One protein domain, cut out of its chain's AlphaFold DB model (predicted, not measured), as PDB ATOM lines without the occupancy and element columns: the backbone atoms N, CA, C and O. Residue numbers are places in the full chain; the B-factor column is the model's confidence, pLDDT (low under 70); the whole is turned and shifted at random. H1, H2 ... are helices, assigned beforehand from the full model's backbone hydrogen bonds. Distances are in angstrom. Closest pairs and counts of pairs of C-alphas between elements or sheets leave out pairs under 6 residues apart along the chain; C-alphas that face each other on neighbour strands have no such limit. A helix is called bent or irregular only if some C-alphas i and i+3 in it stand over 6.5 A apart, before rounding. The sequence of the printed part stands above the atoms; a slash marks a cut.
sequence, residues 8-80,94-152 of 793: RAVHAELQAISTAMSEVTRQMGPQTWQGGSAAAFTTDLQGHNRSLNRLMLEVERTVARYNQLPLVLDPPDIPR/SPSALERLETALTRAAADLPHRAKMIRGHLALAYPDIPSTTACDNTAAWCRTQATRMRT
ATOM      1  N   ARG A   8       5.932 -64.792  10.125       83.75
ATOM      2  CA  ARG A   8       5.593 -63.971  11.296       83.75
ATOM      3  C   ARG A   8       6.652 -62.903  11.534       83.75
ATOM      4  O   ARG A   8       6.289 -61.763  11.802       83.75
ATOM      5  N   ALA A   9       7.931 -63.254  11.390       84.62
ATOM      6  CA  ALA A   9       9.025 -62.290  11.484       84.62
ATOM      7  C   ALA A   9       8.938 -61.229  10.375       84.62
ATOM      8  O   ALA A   9       9.010 -60.038  10.661       84.62
ATOM      9  N   VAL A  10       8.685 -61.637   9.122       85.88
ATOM     10  CA  VAL A  10       8.492 -60.685   8.014       85.88
ATOM     11  C   VAL A  10       7.283 -59.783   8.266       85.88
ATOM     12  O   VAL A  10       7.407 -58.565   8.173       85.88
ATOM     13  N   HIS A  11       6.134 -60.355   8.632       86.44
ATOM     14  CA  HIS A  11       4.920 -59.584   8.894       86.44
ATOM     15  C   HIS A  11       5.090 -58.606  10.071       86.44
ATOM     16  O   HIS A  11       4.599 -57.483   9.998       86.44
ATOM     17  N   ALA A  12       5.861 -58.957  11.107       86.81
ATOM     18  CA  ALA A  12       6.199 -58.037  12.195       86.81
ATOM     19  C   ALA A  12       7.002 -56.812  11.711       86.81
ATOM     20  O   ALA A  12       6.728 -55.688  12.137       86.81
ATOM     21  N   GLU A  13       7.947 -56.993  10.781       91.00
ATOM     22  CA  GLU A  13       8.699 -55.875  10.193       91.00
ATOM     23  C   GLU A  13       7.820 -54.993   9.286       91.00
ATOM     24  O   GLU A  13       7.955 -53.766   9.301       91.00
ATOM     25  N   LEU A  14       6.874 -55.581   8.543       90.06
ATOM     26  CA  LEU A  14       5.892 -54.826   7.751       90.06
ATOM     27  C   LEU A  14       4.916 -54.047   8.648       90.06
ATOM     28  O   LEU A  14       4.649 -52.870   8.400       90.06
ATOM     29  N   GLN A  15       4.453 -54.657   9.742       89.12
ATOM     30  CA  GLN A  15       3.625 -53.999  10.754       89.12
ATOM     31  C   GLN A  15       4.358 -52.800  11.373       89.12
ATOM     32  O   GLN A  15       3.750 -51.755  11.613       89.12
ATOM     33  N   ALA A  16       5.672 -52.912  11.595       88.12
ATOM     34  CA  ALA A  16       6.494 -51.817  12.103       88.12
ATOM     35  C   ALA A  16       6.611 -50.653  11.098       88.12
ATOM     36  O   ALA A  16       6.499 -49.495  11.503       88.12
ATOM     37  N   ILE A  17       6.763 -50.937   9.794       89.94
ATOM     38  CA  ILE A  17       6.720 -49.913   8.729       89.94
ATOM     39  C   ILE A  17       5.363 -49.201   8.726       89.94
ATOM     40  O   ILE A  17       5.315 -47.967   8.738       89.94
ATOM     41  N   SER A  18       4.266 -49.968   8.748       89.81
ATOM     42  CA  SER A  18       2.918 -49.398   8.771       89.81
ATOM     43  C   SER A  18       2.691 -48.539  10.015       89.81
ATOM     44  O   SER A  18       2.206 -47.414   9.902       89.81
ATOM     45  N   THR A  19       3.122 -48.999  11.191       89.69
ATOM     46  CA  THR A  19       2.976 -48.264  12.457       89.69
ATOM     47  C   THR A  19       3.715 -46.923  12.422       89.69
ATOM     48  O   THR A  19       3.134 -45.895  12.776       89.69
ATOM     49  N   ALA A  20       4.963 -46.904  11.942       88.31
ATOM     50  CA  ALA A  20       5.766 -45.683  11.869       88.31
ATOM     51  C   ALA A  20       5.114 -44.611  10.975       88.31
ATOM     52  O   ALA A  20       5.011 -43.446  11.365       88.31
ATOM     53  N   MET A  21       4.616 -44.997   9.797       91.38
ATOM     54  CA  MET A  21       3.985 -44.057   8.861       91.38
ATOM     55  C   MET A  21       2.529 -43.726   9.206       91.38
ATOM     56  O   MET A  21       2.055 -42.625   8.905       91.38
ATOM     57  N   SER A  22       1.823 -44.636   9.878       87.62
ATOM     58  CA  SER A  22       0.495 -44.377  10.443       87.62
ATOM     59  C   SER A  22       0.563 -43.303  11.519       87.62
ATOM     60  O   SER A  22      -0.297 -42.428  11.554       87.62
ATOM     61  N   GLU A  23       1.614 -43.306  12.344       86.31
ATOM     62  CA  GLU A  23       1.831 -42.258  13.341       86.31
ATOM     63  C   GLU A  23       2.083 -40.895  12.681       86.31
ATOM     64  O   GLU A  23       1.432 -39.918  13.048       86.31
ATOM     65  N   VAL A  24       2.925 -40.821  11.641       85.62
ATOM     66  CA  VAL A  24       3.115 -39.584  10.850       85.62
ATOM     67  C   VAL A  24       1.784 -39.103  10.254       85.62
ATOM     68  O   VAL A  24       1.445 -37.924  10.341       85.62
ATOM     69  N   THR A  25       0.993 -40.022   9.696       82.81
ATOM     70  CA  THR A  25      -0.317 -39.721   9.100       82.81
ATOM     71  C   THR A  25      -1.327 -39.232  10.140       82.81
ATOM     72  O   THR A  25      -2.072 -38.286   9.885       82.81
ATOM     73  N   ARG A  26      -1.326 -39.817  11.341       81.44
ATOM     74  CA  ARG A  26      -2.201 -39.429  12.453       81.44
ATOM     75  C   ARG A  26      -1.904 -38.018  12.949       81.44
ATOM     76  O   ARG A  26      -2.831 -37.263  13.239       81.44
ATOM     77  N   GLN A  27      -0.626 -37.644  13.020       78.62
ATOM     78  CA  GLN A  27      -0.226 -36.295  13.425       78.62
ATOM     79  C   GLN A  27      -0.649 -35.224  12.402       78.62
ATOM     80  O   GLN A  27      -0.792 -34.063  12.771       78.62
ATOM     81  N   MET A  28      -0.952 -35.599  11.154       70.44
ATOM     82  CA  MET A  28      -1.409 -34.698  10.082       70.44
ATOM     83  C   MET A  28      -2.922 -34.405  10.078       70.44
ATOM     84  O   MET A  28      -3.460 -33.956   9.066       70.44
ATOM     85  N   GLY A  29      -3.634 -34.653  11.182       61.09
ATOM     86  CA  GLY A  29      -5.078 -34.415  11.268       61.09
ATOM     87  C   GLY A  29      -5.514 -32.960  10.974       61.09
ATOM     88  O   GLY A  29      -4.709 -32.030  11.078       61.09
ATOM     89  N   PRO A  30      -6.811 -32.719  10.677       53.00
ATOM     90  CA  PRO A  30      -7.354 -31.407  10.272       53.00
ATOM     91  C   PRO A  30      -7.115 -30.257  11.266       53.00
ATOM     92  O   PRO A  30      -7.234 -29.087  10.902       53.00
ATOM     93  N   GLN A  31      -6.808 -30.588  12.523       50.78
ATOM     94  CA  GLN A  31      -6.531 -29.635  13.599       50.78
ATOM     95  C   GLN A  31      -5.043 -29.268  13.721       50.78
ATOM     96  O   GLN A  31      -4.714 -28.298  14.397       50.78
ATOM     97  N   THR A  32      -4.142 -30.019  13.080       51.34
ATOM     98  CA  THR A  32      -2.690 -29.847  13.229       51.34
ATOM     99  C   THR A  32      -2.085 -28.982  12.129       51.34
ATOM    100  O   THR A  32      -1.105 -28.284  12.367       51.34
ATOM    101  N   TRP A  33      -2.635 -29.016  10.913       54.31
ATOM    102  CA  TRP A  33      -2.018 -28.353   9.766       54.31
ATOM    103  C   TRP A  33      -3.065 -27.887   8.751       54.31
ATOM    104  O   TRP A  33      -3.736 -28.698   8.118       54.31
ATOM    105  N   GLN A  34      -3.186 -26.571   8.548       49.50
ATOM    106  CA  GLN A  34      -4.088 -25.977   7.553       49.50
ATOM    107  C   GLN A  34      -3.328 -25.028   6.615       49.50
ATOM    108  O   GLN A  34      -2.397 -24.341   7.029       49.50
ATOM    109  N   GLY A  35      -3.714 -25.001   5.336       47.28
ATOM    110  CA  GLY A  35      -3.145 -24.116   4.311       47.28
ATOM    111  C   GLY A  35      -2.326 -24.840   3.236       47.28
ATOM    112  O   GLY A  35      -2.028 -26.022   3.325       47.28
ATOM    113  N   GLY A  36      -1.954 -24.144   2.159       43.47
ATOM    114  CA  GLY A  36      -1.374 -24.822   0.979       43.47
ATOM    115  C   GLY A  36       0.030 -25.451   1.123       43.47
ATOM    116  O   GLY A  36       0.463 -26.067   0.165       43.47
ATOM    117  N   SER A  37       0.734 -25.324   2.258       51.84
ATOM    118  CA  SER A  37       1.923 -26.156   2.549       51.84
ATOM    119  C   SER A  37       1.514 -27.533   3.090       51.84
ATOM    120  O   SER A  37       2.245 -28.502   2.913       51.84
ATOM    121  N   ALA A  38       0.308 -27.642   3.672       57.41
ATOM    122  CA  ALA A  38      -0.320 -28.918   4.023       57.41
ATOM    123  C   ALA A  38      -0.584 -29.727   2.762       57.41
ATOM    124  O   ALA A  38      -0.285 -30.906   2.725       57.41
ATOM    125  N   ALA A  39      -1.102 -29.081   1.714       61.22
ATOM    126  CA  ALA A  39      -1.448 -29.754   0.468       61.22
ATOM    127  C   ALA A  39      -0.227 -30.436  -0.170       61.22
ATOM    128  O   ALA A  39      -0.294 -31.626  -0.452       61.22
ATOM    129  N   ALA A  40       0.895 -29.719  -0.319       64.75
ATOM    130  CA  ALA A  40       2.129 -30.283  -0.868       64.75
ATOM    131  C   ALA A  40       2.677 -31.428   0.003       64.75
ATOM    132  O   ALA A  40       2.928 -32.520  -0.501       64.75
ATOM    133  N   PHE A  41       2.763 -31.220   1.322       72.75
ATOM    134  CA  PHE A  41       3.198 -32.256   2.260       72.75
ATOM    135  C   PHE A  41       2.294 -33.496   2.222       72.75
ATOM    136  O   PHE A  41       2.780 -34.622   2.192       72.75
ATOM    137  N   THR A  42       0.972 -33.308   2.209       74.25
ATOM    138  CA  THR A  42      -0.022 -34.385   2.138       74.25
ATOM    139  C   THR A  42       0.085 -35.146   0.821       74.25
ATOM    140  O   THR A  42      -0.009 -36.371   0.833       74.25
ATOM    141  N   THR A  43       0.305 -34.461  -0.304       76.31
ATOM    142  CA  THR A  43       0.524 -35.107  -1.605       76.31
ATOM    143  C   THR A  43       1.786 -35.968  -1.596       76.31
ATOM    144  O   THR A  43       1.721 -37.130  -2.010       76.31
ATOM    145  N   ASP A  44       2.897 -35.450  -1.069       82.06
ATOM    146  CA  ASP A  44       4.147 -36.203  -0.946       82.06
ATOM    147  C   ASP A  44       3.980 -37.406  -0.009       82.06
ATOM    148  O   ASP A  44       4.300 -38.535  -0.386       82.06
ATOM    149  N   LEU A  45       3.386 -37.199   1.172       85.50
ATOM    150  CA  LEU A  45       3.098 -38.254   2.146       85.50
ATOM    151  C   LEU A  45       2.227 -39.358   1.528       85.50
ATOM    152  O   LEU A  45       2.520 -40.539   1.680       85.50
ATOM    153  N   GLN A  46       1.194 -39.000   0.759       85.75
ATOM    154  CA  GLN A  46       0.384 -39.970   0.016       85.75
ATOM    155  C   GLN A  46       1.191 -40.709  -1.066       85.75
ATOM    156  O   GLN A  46       0.907 -41.872  -1.359       85.75
ATOM    157  N   GLY A  47       2.165 -40.059  -1.709       86.31
ATOM    158  CA  GLY A  47       3.093 -40.694  -2.652       86.31
ATOM    159  C   GLY A  47       3.996 -41.733  -1.981       86.31
ATOM    160  O   GLY A  47       4.114 -42.866  -2.466       86.31
ATOM    161  N   HIS A  48       4.562 -41.378  -0.828       90.44
ATOM    162  CA  HIS A  48       5.394 -42.261  -0.015       90.44
ATOM    163  C   HIS A  48       4.593 -43.429   0.577       90.44
ATOM    164  O   HIS A  48       4.985 -44.581   0.392       90.44
ATOM    165  N   ASN A  49       3.413 -43.174   1.158       89.50
ATOM    166  CA  ASN A  49       2.529 -44.218   1.689       89.50
ATOM    167  C   ASN A  49       2.110 -45.215   0.598       89.50
ATOM    168  O   ASN A  49       2.152 -46.422   0.816       89.50
ATOM    169  N   ARG A  50       1.777 -44.743  -0.616       88.94
ATOM    170  CA  ARG A  50       1.460 -45.634  -1.750       88.94
ATOM    171  C   ARG A  50       2.642 -46.512  -2.154       88.94
ATOM    172  O   ARG A  50       2.441 -47.685  -2.461       88.94
ATOM    173  N   SER A  51       3.850 -45.955  -2.174       89.75
ATOM    174  CA  SER A  51       5.064 -46.711  -2.504       89.75
ATOM    175  C   SER A  51       5.378 -47.771  -1.445       89.75
ATOM    176  O   SER A  51       5.709 -48.900  -1.798       89.75
ATOM    177  N   LEU A  52       5.202 -47.444  -0.161       91.12
ATOM    178  CA  LEU A  52       5.393 -48.385   0.942       91.12
ATOM    179  C   LEU A  52       4.322 -49.482   0.970       91.12
ATOM    180  O   LEU A  52       4.676 -50.650   1.066       91.12
ATOM    181  N   ASN A  53       3.041 -49.155   0.782       88.81
ATOM    182  CA  ASN A  53       1.974 -50.162   0.691       88.81
ATOM    183  C   ASN A  53       2.203 -51.153  -0.467       88.81
ATOM    184  O   ASN A  53       1.944 -52.346  -0.321       88.81
ATOM    185  N   ARG A  54       2.733 -50.686  -1.610       89.25
ATOM    186  CA  ARG A  54       3.133 -51.569  -2.722       89.25
ATOM    187  C   ARG A  54       4.268 -52.510  -2.328       89.25
ATOM    188  O   ARG A  54       4.164 -53.699  -2.607       89.25
ATOM    189  N   LEU A  55       5.302 -51.991  -1.661       91.25
ATOM    190  CA  LEU A  55       6.406 -52.799  -1.144       91.25
ATOM    191  C   LEU A  55       5.905 -53.874  -0.170       91.25
ATOM    192  O   LEU A  55       6.274 -55.034  -0.315       91.25
ATOM    193  N   MET A  56       5.060 -53.507   0.800       90.12
ATOM    194  CA  MET A  56       4.550 -54.456   1.798       90.12
ATOM    195  C   MET A  56       3.762 -55.593   1.135       90.12
ATOM    196  O   MET A  56       4.028 -56.762   1.406       90.12
ATOM    197  N   LEU A  57       2.889 -55.265   0.177       88.25
ATOM    198  CA  LEU A  57       2.145 -56.257  -0.601       88.25
ATOM    199  C   LEU A  57       3.065 -57.173  -1.428       88.25
ATOM    200  O   LEU A  57       2.805 -58.369  -1.561       88.25
ATOM    201  N   GLU A  58       4.119 -56.622  -2.028       87.88
ATOM    202  CA  GLU A  58       5.080 -57.387  -2.826       87.88
ATOM    203  C   GLU A  58       5.892 -58.355  -1.956       87.88
ATOM    204  O   GLU A  58       6.041 -59.521  -2.315       87.88
ATOM    205  N   VAL A  59       6.324 -57.911  -0.772       87.31
ATOM    206  CA  VAL A  59       7.013 -58.751   0.217       87.31
ATOM    207  C   VAL A  59       6.142 -59.922   0.662       87.31
ATOM    208  O   VAL A  59       6.606 -61.063   0.635       87.31
ATOM    209  N   GLU A  60       4.878 -59.690   1.012       86.62
ATOM    210  CA  GLU A  60       3.984 -60.779   1.426       86.62
ATOM    211  C   GLU A  60       3.708 -61.768   0.290       86.62
ATOM    212  O   GLU A  60       3.704 -62.983   0.511       86.62
ATOM    213  N   ARG A  61       3.565 -61.279  -0.949       86.38
ATOM    214  CA  ARG A  61       3.451 -62.142  -2.135       86.38
ATOM    215  C   ARG A  61       4.692 -63.005  -2.336       86.38
ATOM    216  O   ARG A  61       4.540 -64.180  -2.670       86.38
ATOM    217  N   THR A  62       5.892 -62.465  -2.122       85.75
ATOM    218  CA  THR A  62       7.139 -63.240  -2.194       85.75
ATOM    219  C   THR A  62       7.180 -64.324  -1.117       85.75
ATOM    220  O   THR A  62       7.486 -65.473  -1.433       85.75
ATOM    221  N   VAL A  63       6.786 -64.013   0.125       85.69
ATOM    222  CA  VAL A  63       6.716 -65.006   1.215       85.69
ATOM    223  C   VAL A  63       5.706 -66.112   0.908       85.69
ATOM    224  O   VAL A  63       6.043 -67.288   1.032       85.69
ATOM    225  N   ALA A  64       4.488 -65.768   0.479       83.44
ATOM    226  CA  ALA A  64       3.459 -66.754   0.139       83.44
ATOM    227  C   ALA A  64       3.871 -67.636  -1.044       83.44
ATOM    228  O   ALA A  64       3.712 -68.859  -0.986       83.44
ATOM    229  N   ARG A  65       4.457 -67.036  -2.091       83.38
ATOM    230  CA  ARG A  65       4.972 -67.763  -3.257       83.38
ATOM    231  C   ARG A  65       6.075 -68.742  -2.859       83.38
ATOM    232  O   ARG A  65       6.023 -69.895  -3.270       83.38
ATOM    233  N   TYR A  66       7.039 -68.302  -2.051       83.81
ATOM    234  CA  TYR A  66       8.162 -69.137  -1.624       83.81
ATOM    235  C   TYR A  66       7.724 -70.265  -0.679       83.81
ATOM    236  O   TYR A  66       8.113 -71.418  -0.849       83.81
ATOM    237  N   ASN A  67       6.864 -69.958   0.297       85.38
ATOM    238  CA  ASN A  67       6.401 -70.930   1.287       85.38
ATOM    239  C   ASN A  67       5.304 -71.875   0.767       85.38
ATOM    240  O   ASN A  67       4.973 -72.831   1.477       85.38
ATOM    241  N   GLN A  68       4.749 -71.614  -0.426       81.25
ATOM    242  CA  GLN A  68       3.613 -72.330  -1.028       81.25
ATOM    243  C   GLN A  68       2.393 -72.405  -0.092       81.25
ATOM    244  O   GLN A  68       1.713 -73.426  -0.005       81.25
ATOM    245  N   LEU A  69       2.135 -71.325   0.648       69.25
ATOM    246  CA  LEU A  69       1.015 -71.216   1.582       69.25
ATOM    247  C   LEU A  69       0.092 -70.070   1.148       69.25
ATOM    248  O   LEU A  69       0.592 -69.050   0.666       69.25
ATOM    249  N   PRO A  70      -1.237 -70.198   1.329       60.94
ATOM    250  CA  PRO A  70      -2.140 -69.066   1.162       60.94
ATOM    251  C   PRO A  70      -1.752 -67.945   2.138       60.94
ATOM    252  O   PRO A  70      -1.290 -68.212   3.247       60.94
ATOM    253  N   LEU A  71      -1.913 -66.688   1.719       59.28
ATOM    254  CA  LEU A  71      -1.731 -65.525   2.590       59.28
ATOM    255  C   LEU A  71      -2.797 -65.614   3.702       59.28
ATOM    256  O   LEU A  71      -3.980 -65.453   3.420       59.28
ATOM    257  N   VAL A  72      -2.412 -65.967   4.932       58.28
ATOM    258  CA  VAL A  72      -3.353 -66.095   6.071       58.28
ATOM    259  C   VAL A  72      -3.408 -64.811   6.913       58.28
ATOM    260  O   VAL A  72      -4.308 -64.645   7.726       58.28
ATOM    261  N   LEU A  73      -2.446 -63.903   6.731       61.34
ATOM    262  CA  LEU A  73      -2.360 -62.634   7.452       61.34
ATOM    263  C   LEU A  73      -2.771 -61.498   6.512       61.34
ATOM    264  O   LEU A  73      -2.288 -61.449   5.380       61.34
ATOM    265  N   ASP A  74      -3.659 -60.621   6.977       64.62
ATOM    266  CA  ASP A  74      -4.048 -59.425   6.230       64.62
ATOM    267  C   ASP A  74      -2.854 -58.463   6.130       64.62
ATOM    268  O   ASP A  74      -2.220 -58.200   7.155       64.62
ATOM    269  N   PRO A  75      -2.552 -57.904   4.941       65.06
ATOM    270  CA  PRO A  75      -1.443 -56.979   4.783       65.06
ATOM    271  C   PRO A  75      -1.609 -55.761   5.697       65.06
ATOM    272  O   PRO A  75      -2.684 -55.148   5.697       65.06
ATOM    273  N   PRO A  76      -0.563 -55.338   6.423       78.38
ATOM    274  CA  PRO A  76      -0.603 -54.066   7.120       78.38
ATOM    275  C   PRO A  76      -0.776 -52.923   6.113       78.38
ATOM    276  O   PRO A  76      -0.027 -52.821   5.143       78.38
ATOM    277  N   ASP A  77      -1.749 -52.045   6.353       79.56
ATOM    278  CA  ASP A  77      -2.032 -50.888   5.498       79.56
ATOM    279  C   ASP A  77      -1.695 -49.590   6.231       79.56
ATOM    280  O   ASP A  77      -1.965 -49.445   7.426       79.56
ATOM    281  N   ILE A  78      -1.096 -48.639   5.517       81.44
ATOM    282  CA  ILE A  78      -0.930 -47.273   6.005       81.44
ATOM    283  C   ILE A  78      -2.205 -46.494   5.644       81.44
ATOM    284  O   ILE A  78      -2.511 -46.349   4.454       81.44
ATOM    285  N   PRO A  79      -2.937 -45.937   6.626       76.38
ATOM    286  CA  PRO A  79      -4.180 -45.228   6.373       76.38
ATOM    287  C   PRO A  79      -3.976 -44.056   5.407       76.38
ATOM    288  O   PRO A  79      -2.947 -43.372   5.397       76.38
ATOM    289  N   ARG A  80      -4.990 -43.798   4.573       68.75
ATOM    290  CA  ARG A  80      -4.961 -42.671   3.635       68.75
ATOM    291  C   ARG A  80      -5.069 -41.350   4.388       68.75
ATOM    292  O   ARG A  80      -5.959 -41.160   5.211       68.75
ATOM    293  N   SER A  94      -0.267 -25.074  16.877       58.19
ATOM    294  CA  SER A  94       0.333 -25.193  18.206       58.19
ATOM    295  C   SER A  94       1.773 -25.725  18.079       58.19
ATOM    296  O   SER A  94       1.948 -26.780  17.460       58.19
ATOM    297  N   PRO A  95       2.796 -25.079  18.677       63.75
ATOM    298  CA  PRO A  95       4.180 -25.571  18.669       63.75
ATOM    299  C   PRO A  95       4.310 -27.026  19.133       63.75
ATOM    300  O   PRO A  95       4.976 -27.825  18.482       63.75
ATOM    301  N   SER A  96       3.545 -27.415  20.158       68.31
ATOM    302  CA  SER A  96       3.498 -28.794  20.664       68.31
ATOM    303  C   SER A  96       2.997 -29.816  19.637       68.31
ATOM    304  O   SER A  96       3.308 -31.002  19.717       68.31
ATOM    305  N   ALA A  97       2.207 -29.387  18.652       67.75
ATOM    306  CA  ALA A  97       1.718 -30.256  17.592       67.75
ATOM    307  C   ALA A  97       2.768 -30.438  16.480       67.75
ATOM    308  O   ALA A  97       2.914 -31.543  15.958       67.75
ATOM    309  N   LEU A  98       3.550 -29.391  16.185       72.81
ATOM    310  CA  LEU A  98       4.716 -29.480  15.301       72.81
ATOM    311  C   LEU A  98       5.823 -30.347  15.905       72.81
ATOM    312  O   LEU A  98       6.426 -31.123  15.174       72.81
ATOM    313  N   GLU A  99       6.054 -30.271  17.218       75.56
ATOM    314  CA  GLU A  99       7.006 -31.139  17.935       75.56
ATOM    315  C   GLU A  99       6.613 -32.614  17.865       75.56
ATOM    316  O   GLU A  99       7.447 -33.470  17.573       75.56
ATOM    317  N   ARG A 100       5.327 -32.934  18.067       81.56
ATOM    318  CA  ARG A 100       4.841 -34.317  17.933       81.56
ATOM    319  C   ARG A 100       5.024 -34.856  16.517       81.56
ATOM    320  O   ARG A 100       5.425 -36.008  16.355       81.56
ATOM    321  N   LEU A 101       4.761 -34.035  15.500       82.19
ATOM    322  CA  LEU A 101       4.984 -34.404  14.102       82.19
ATOM    323  C   LEU A 101       6.479 -34.546  13.776       82.19
ATOM    324  O   LEU A 101       6.863 -35.499  13.107       82.19
ATOM    325  N   GLU A 102       7.325 -33.643  14.272       85.75
ATOM    326  CA  GLU A 102       8.786 -33.714  14.148       85.75
ATOM    327  C   GLU A 102       9.332 -35.007  14.761       85.75
ATOM    328  O   GLU A 102      10.046 -35.748  14.089       85.75
ATOM    329  N   THR A 103       8.902 -35.348  15.976       86.94
ATOM    330  CA  THR A 103       9.280 -36.596  16.646       86.94
ATOM    331  C   THR A 103       8.830 -37.825  15.850       86.94
ATOM    332  O   THR A 103       9.600 -38.775  15.701       86.94
ATOM    333  N   ALA A 104       7.604 -37.822  15.314       87.75
ATOM    334  CA  ALA A 104       7.096 -38.918  14.488       87.75
ATOM    335  C   ALA A 104       7.917 -39.093  13.197       87.75
ATOM    336  O   ALA A 104       8.293 -40.212  12.849       87.75
ATOM    337  N   LEU A 105       8.254 -37.989  12.523       89.94
ATOM    338  CA  LEU A 105       9.095 -37.991  11.325       89.94
ATOM    339  C   LEU A 105      10.518 -38.473  11.629       89.94
ATOM    340  O   LEU A 105      11.048 -39.293  10.881       89.94
ATOM    341  N   THR A 106      11.119 -38.029  12.735       89.31
ATOM    342  CA  THR A 106      12.458 -38.453  13.173       89.31
ATOM    343  C   THR A 106      12.501 -39.949  13.491       89.31
ATOM    344  O   THR A 106      13.439 -40.637  13.088       89.31
ATOM    345  N   ARG A 107      11.461 -40.488  14.142       90.19
ATOM    346  CA  ARG A 107      11.338 -41.935  14.383       90.19
ATOM    347  C   ARG A 107      11.199 -42.714  13.079       90.19
ATOM    348  O   ARG A 107      11.978 -43.629  12.843       90.19
ATOM    349  N   ALA A 108      10.294 -42.305  12.186       90.44
ATOM    350  CA  ALA A 108      10.125 -42.960  10.886       90.44
ATOM    351  C   ALA A 108      11.416 -42.924  10.044       90.44
ATOM    352  O   ALA A 108      11.798 -43.917   9.427       90.44
ATOM    353  N   ALA A 109      12.131 -41.800  10.065       92.00
ATOM    354  CA  ALA A 109      13.427 -41.630   9.417       92.00
ATOM    355  C   ALA A 109      14.512 -42.602   9.908       92.00
ATOM    356  O   ALA A 109      15.369 -42.997   9.110       92.00
ATOM    357  N   ALA A 110      14.505 -42.938  11.200       90.06
ATOM    358  CA  ALA A 110      15.454 -43.862  11.812       90.06
ATOM    359  C   ALA A 110      15.036 -45.330  11.622       90.06
ATOM    360  O   ALA A 110      15.879 -46.175  11.321       90.06
ATOM    361  N   ASP A 111      13.739 -45.620  11.742       90.06
ATOM    362  CA  ASP A 111      13.216 -46.985  11.718       90.06
ATOM    363  C   ASP A 111      13.192 -47.578  10.304       90.06
ATOM    364  O   ASP A 111      13.640 -48.706  10.104       90.06
ATOM    365  N   LEU A 112      12.712 -46.838   9.296       92.69
ATOM    366  CA  LEU A 112      12.469 -47.377   7.949       92.69
ATOM    367  C   LEU A 112      13.699 -48.056   7.299       92.69
ATOM    368  O   LEU A 112      13.535 -49.162   6.773       92.69
ATOM    369  N   PRO A 113      14.926 -47.491   7.345       92.88
ATOM    370  CA  PRO A 113      16.112 -48.154   6.792       92.88
ATOM    371  C   PRO A 113      16.482 -49.438   7.547       92.88
ATOM    372  O   PRO A 113      16.926 -50.419   6.947       92.88
ATOM    373  N   HIS A 114      16.275 -49.460   8.868       92.19
ATOM    374  CA  HIS A 114      16.504 -50.654   9.677       92.19
ATOM    375  C   HIS A 114      15.514 -51.766   9.303       92.19
ATOM    376  O   HIS A 114      15.940 -52.886   9.017       92.19
ATOM    377  N   ARG A 115      14.216 -51.441   9.193       91.50
ATOM    378  CA  ARG A 115      13.174 -52.389   8.756       91.50
ATOM    379  C   ARG A 115      13.453 -52.936   7.358       91.50
ATOM    380  O   ARG A 115      13.367 -54.139   7.135       91.50
ATOM    381  N   ALA A 116      13.892 -52.082   6.433       89.88
ATOM    382  CA  ALA A 116      14.308 -52.495   5.092       89.88
ATOM    383  C   ALA A 116      15.447 -53.528   5.107       89.88
ATOM    384  O   ALA A 116      15.430 -54.486   4.330       89.88
ATOM    385  N   LYS A 117      16.433 -53.351   5.997       91.62
ATOM    386  CA  LYS A 117      17.542 -54.296   6.174       91.62
ATOM    387  C   LYS A 117      17.068 -55.625   6.769       91.62
ATOM    388  O   LYS A 117      17.488 -56.673   6.283       91.62
ATOM    389  N   MET A 118      16.185 -55.590   7.769       91.31
ATOM    390  CA  MET A 118      15.622 -56.796   8.390       91.31
ATOM    391  C   MET A 118      14.773 -57.601   7.404       91.31
ATOM    392  O   MET A 118      14.974 -58.805   7.279       91.31
ATOM    393  N   ILE A 119      13.917 -56.942   6.613       89.62
ATOM    394  CA  ILE A 119      13.132 -57.587   5.546       89.62
ATOM    395  C   ILE A 119      14.051 -58.286   4.541       89.62
ATOM    396  O   ILE A 119      13.851 -59.461   4.246       89.62
ATOM    397  N   ARG A 120      15.101 -57.604   4.058       88.19
ATOM    398  CA  ARG A 120      16.100 -58.224   3.167       88.19
ATOM    399  C   ARG A 120      16.765 -59.446   3.808       88.19
ATOM    400  O   ARG A 120      16.967 -60.444   3.126       88.19
ATOM    401  N   GLY A 121      17.082 -59.380   5.102       87.38
ATOM    402  CA  GLY A 121      17.660 -60.494   5.858       87.38
ATOM    403  C   GLY A 121      16.715 -61.693   5.977       87.38
ATOM    404  O   GLY A 121      17.117 -62.820   5.701       87.38
ATOM    405  N   HIS A 122      15.446 -61.458   6.317       88.06
ATOM    406  CA  HIS A 122      14.435 -62.516   6.414       88.06
ATOM    407  C   HIS A 122      14.083 -63.135   5.054       88.06
ATOM    408  O   HIS A 122      13.773 -64.322   4.983       88.06
ATOM    409  N   LEU A 123      14.172 -62.358   3.970       88.12
ATOM    410  CA  LEU A 123      13.934 -62.816   2.599       88.12
ATOM    411  C   LEU A 123      15.187 -63.359   1.899       88.12
ATOM    412  O   LEU A 123      15.107 -63.695   0.722       88.12
ATOM    413  N   ALA A 124      16.332 -63.483   2.579       85.31
ATOM    414  CA  ALA A 124      17.581 -63.930   1.954       85.31
ATOM    415  C   ALA A 124      17.450 -65.291   1.237       85.31
ATOM    416  O   ALA A 124      18.083 -65.514   0.207       85.31
ATOM    417  N   LEU A 125      16.577 -66.174   1.738       82.81
ATOM    418  CA  LEU A 125      16.271 -67.480   1.138       82.81
ATOM    419  C   LEU A 125      15.526 -67.395  -0.206       82.81
ATOM    420  O   LEU A 125      15.524 -68.368  -0.956       82.81
ATOM    421  N   ALA A 126      14.907 -66.251  -0.511       80.19
ATOM    422  CA  ALA A 126      14.185 -65.988  -1.753       80.19
ATOM    423  C   ALA A 126      15.075 -65.394  -2.860       80.19
ATOM    424  O   ALA A 126      14.553 -64.997  -3.896       80.19
ATOM    425  N   TYR A 127      16.394 -65.279  -2.659       76.81
ATOM    426  CA  TYR A 127      17.299 -64.697  -3.655       76.81
ATOM    427  C   TYR A 127      17.290 -65.496  -4.978       76.81
ATOM    428  O   TYR A 127      17.382 -66.725  -4.927       76.81
ATOM    429  N   PRO A 128      17.243 -64.842  -6.159       75.38
ATOM    430  CA  PRO A 128      17.329 -63.394  -6.405       75.38
ATOM    431  C   PRO A 128      15.997 -62.620  -6.358       75.38
ATOM    432  O   PRO A 128      16.012 -61.401  -6.509       75.38
ATOM    433  N   ASP A 129      14.862 -63.271  -6.108       81.31
ATOM    434  CA  ASP A 129      13.505 -62.705  -6.212       81.31
ATOM    435  C   ASP A 129      13.087 -61.824  -5.006       81.31
ATOM    436  O   ASP A 129      11.920 -61.794  -4.597       81.31
ATOM    437  N   ILE A 130      14.034 -61.098  -4.404       85.81
ATOM    438  CA  ILE A 130      13.785 -60.229  -3.245       85.81
ATOM    439  C   ILE A 130      13.246 -58.867  -3.725       85.81
ATOM    440  O   ILE A 130      13.929 -58.187  -4.494       85.81
ATOM    441  N   PRO A 131      12.074 -58.410  -3.241       85.56
ATOM    442  CA  PRO A 131      11.524 -57.101  -3.588       85.56
ATOM    443  C   PRO A 131      12.454 -55.944  -3.215       85.56
ATOM    444  O   PRO A 131      13.134 -55.956  -2.182       85.56
ATOM    445  N   SER A 132      12.450 -54.896  -4.039       86.25
ATOM    446  CA  SER A 132      13.278 -53.713  -3.805       86.25
ATOM    447  C   SER A 132      12.779 -52.901  -2.612       86.25
ATOM    448  O   SER A 132      11.682 -52.353  -2.629       86.25
ATOM    449  N   THR A 133      13.619 -52.737  -1.590       90.56
ATOM    450  CA  THR A 133      13.273 -51.947  -0.391       90.56
ATOM    451  C   THR A 133      13.632 -50.458  -0.503       90.56
ATOM    452  O   THR A 133      13.538 -49.729   0.484       90.56
ATOM    453  N   THR A 134      13.984 -49.966  -1.699       89.06
ATOM    454  CA  THR A 134      14.344 -48.556  -1.949       89.06
ATOM    455  C   THR A 134      13.250 -47.572  -1.518       89.06
ATOM    456  O   THR A 134      13.542 -46.440  -1.138       89.06
ATOM    457  N   ALA A 135      11.979 -47.993  -1.515       90.06
ATOM    458  CA  ALA A 135      10.874 -47.171  -1.020       90.06
ATOM    459  C   ALA A 135      11.039 -46.779   0.463       90.06
ATOM    460  O   ALA A 135      10.687 -45.656   0.830       90.06
ATOM    461  N   CYS A 136      11.613 -47.654   1.300       90.38
ATOM    462  CA  CYS A 136      11.924 -47.347   2.697       90.38
ATOM    463  C   CYS A 136      13.036 -46.304   2.811       90.38
ATOM    464  O   CYS A 136      12.888 -45.349   3.567       90.38
ATOM    465  N   ASP A 137      14.108 -46.440   2.027       89.75
ATOM    466  CA  ASP A 137      15.247 -45.515   2.048       89.75
ATOM    467  C   ASP A 137      14.846 -44.114   1.543       89.75
ATOM    468  O   ASP A 137      15.151 -43.105   2.184       89.75
ATOM    469  N   ASN A 138      14.067 -44.045   0.456       89.50
ATOM    470  CA  ASN A 138      13.529 -42.791  -0.084       89.50
ATOM    471  C   ASN A 138      12.572 -42.105   0.898       89.50
ATOM    472  O   ASN A 138      12.638 -40.892   1.095       89.50
ATOM    473  N   THR A 139      11.687 -42.877   1.535       91.19
ATOM    474  CA  THR A 139      10.746 -42.329   2.522       91.19
ATOM    475  C   THR A 139      11.470 -41.891   3.791       91.19
ATOM    476  O   THR A 139      11.162 -40.832   4.325       91.19
ATOM    477  N   ALA A 140      12.500 -42.619   4.230       90.31
ATOM    478  CA  ALA A 140      13.336 -42.215   5.355       90.31
ATOM    479  C   ALA A 140      14.065 -40.888   5.087       90.31
ATOM    480  O   ALA A 140      14.109 -40.025   5.963       90.31
ATOM    481  N   ALA A 141      14.618 -40.703   3.885       86.62
ATOM    482  CA  ALA A 141      15.269 -39.455   3.485       86.62
ATOM    483  C   ALA A 141      14.285 -38.273   3.439       86.62
ATOM    484  O   ALA A 141      14.591 -37.183   3.937       86.62
ATOM    485  N   TRP A 142      13.079 -38.499   2.909       88.69
ATOM    486  CA  TRP A 142      12.004 -37.509   2.944       88.69
ATOM    487  C   TRP A 142      11.602 -37.169   4.387       88.69
ATOM    488  O   TRP A 142      11.598 -35.993   4.745       88.69
ATOM    489  N   CYS A 143      11.380 -38.169   5.251       86.94
ATOM    490  CA  CYS A 143      11.051 -37.969   6.665       86.94
ATOM    491  C   CYS A 143      12.127 -37.154   7.400       86.94
ATOM    492  O   CYS A 143      11.780 -36.220   8.118       86.94
ATOM    493  N   ARG A 144      13.423 -37.433   7.175       84.00
ATOM    494  CA  ARG A 144      14.528 -36.632   7.743       84.00
ATOM    495  C   ARG A 144      14.447 -35.176   7.307       84.00
ATOM    496  O   ARG A 144      14.524 -34.276   8.137       84.00
ATOM    497  N   THR A 145      14.255 -34.950   6.011       79.88
ATOM    498  CA  THR A 145      14.159 -33.601   5.441       79.88
ATOM    499  C   THR A 145      12.982 -32.838   6.049       79.88
ATOM    500  O   THR A 145      13.127 -31.690   6.467       79.88
ATOM    501  N   GLN A 146      11.819 -33.485   6.156       80.50
ATOM    502  CA  GLN A 146      10.637 -32.876   6.753       80.50
ATOM    503  C   GLN A 146      10.787 -32.629   8.257       80.50
ATOM    504  O   GLN A 146      10.355 -31.578   8.724       80.50
ATOM    505  N   ALA A 147      11.426 -33.531   9.010       80.25
ATOM    506  CA  ALA A 147      11.702 -33.339  10.435       80.25
ATOM    507  C   ALA A 147      12.569 -32.093  10.674       80.25
ATOM    508  O   ALA A 147      12.205 -31.234  11.477       80.25
ATOM    509  N   THR A 148      13.647 -31.916   9.902       73.25
ATOM    510  CA  THR A 148      14.511 -30.723   9.975       73.25
ATOM    511  C   THR A 148      13.745 -29.436   9.650       73.25
ATOM    512  O   THR A 148      13.868 -28.433  10.366       73.25
ATOM    513  N   ARG A 149      12.896 -29.459   8.608       72.38
ATOM    514  CA  ARG A 149      12.005 -28.331   8.280       72.38
ATOM    515  C   ARG A 149      11.070 -28.007   9.446       72.38
ATOM    516  O   ARG A 149      10.881 -26.833   9.770       72.38
ATOM    517  N   MET A 150      10.509 -29.035  10.082       74.06
ATOM    518  CA  MET A 150       9.570 -28.885  11.190       74.06
ATOM    519  C   MET A 150      10.225 -28.316  12.432       74.06
ATOM    520  O   MET A 150       9.736 -27.330  12.970       74.06
ATOM    521  N   ARG A 151      11.378 -28.862  12.818       74.31
ATOM    522  CA  ARG A 151      12.180 -28.368  13.935       74.31
ATOM    523  C   ARG A 151      12.477 -26.880  13.788       74.31
ATOM    524  O   ARG A 151      12.319 -26.118  14.735       74.31
ATOM    525  N   THR A 152      12.843 -26.451  12.580       68.56
ATOM    526  CA  THR A 152      13.117 -25.036  12.308       68.56
ATOM    527  C   THR A 152      11.875 -24.167  12.498       68.56
ATOM    528  O   THR A 152      11.945 -23.124  13.142       68.56
TER     529      THR A 152
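AT A GLANCE: This is residues 8 to 80 and 94 to 152 of the 793 residues of an uncharacterized protein of Actinomadura sp. BRA 177 (UniProt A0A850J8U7). The model is a rod-shaped bundle of two helical hairpins side by side, H1 with H2 and the bent H3 with H4, with their helices running roughly along the long axis. In a ring round that axis the order is H1, H2, H4, H3, while residues 68 to 80 fold back from the end of H2. The printed part has 132 residues, with four named helices in the order H1, H2, H3, H4 and no named strand, in the class all helix. It is compact, with a radius of gyration of the C-alphas of 15.7 A, and spans 50 by 22 by 21 A.

HOW THE PARTS SIT: H1, residues 8 to 27, and H2, residues 36 to 67, form a hairpin and touch through residues 45 to 60 of H2 alone, opposite ways at a shallow tilt of 10 degrees; their closest C-alphas, Leu 14 and Met 56, are 6.1 A apart. H3, residues 95 to 122, was assigned as one helix by its hydrogen bonds but is bent: C-alphas 110 and 113 are 6.6 A apart, and its arms H3a, residues 95 to 110, and H3b, residues 113 to 122, stand at a shallow tilt of 34 degrees, only just short of steep. H1 touches H3a with residues 20 to 27 alone, closest at the C-alphas of Ala 20 and Ala 108, 5.2 A. H4, residues 134 to 152, touches H3a, closest at the C-alphas of Ala 109 and Ala 140, 4.1 A. H1 and H4 are only just apart, at 8.4 A. Each O i to N i+4 pair is within hydrogen-bond range in H1, H3a, H3b and H4, and 27 of 28 in H2.

IN THESE COORDINATES: H1 begins at C-alpha 8 (5.593, -63.971, 11.296) and is 28.4 A long. H2 is 46.8 A, H3a 22.6 A, H3b 14.5 A and H4 27.5 A, ending at C-alpha 152 (13.117, -25.036, 12.308).

THE WHOLE: The C-alphas farthest apart, Gln 68 and Ser 94, are 51.0 A apart. Residues 81 to 93 are not printed, and C-alphas 80 and 94 across this cut are 23.4 A apart. The link H3 to H4 is long. The pLDDT is under 70 at 25 residues, among them 29 to 40 and 69 to 75.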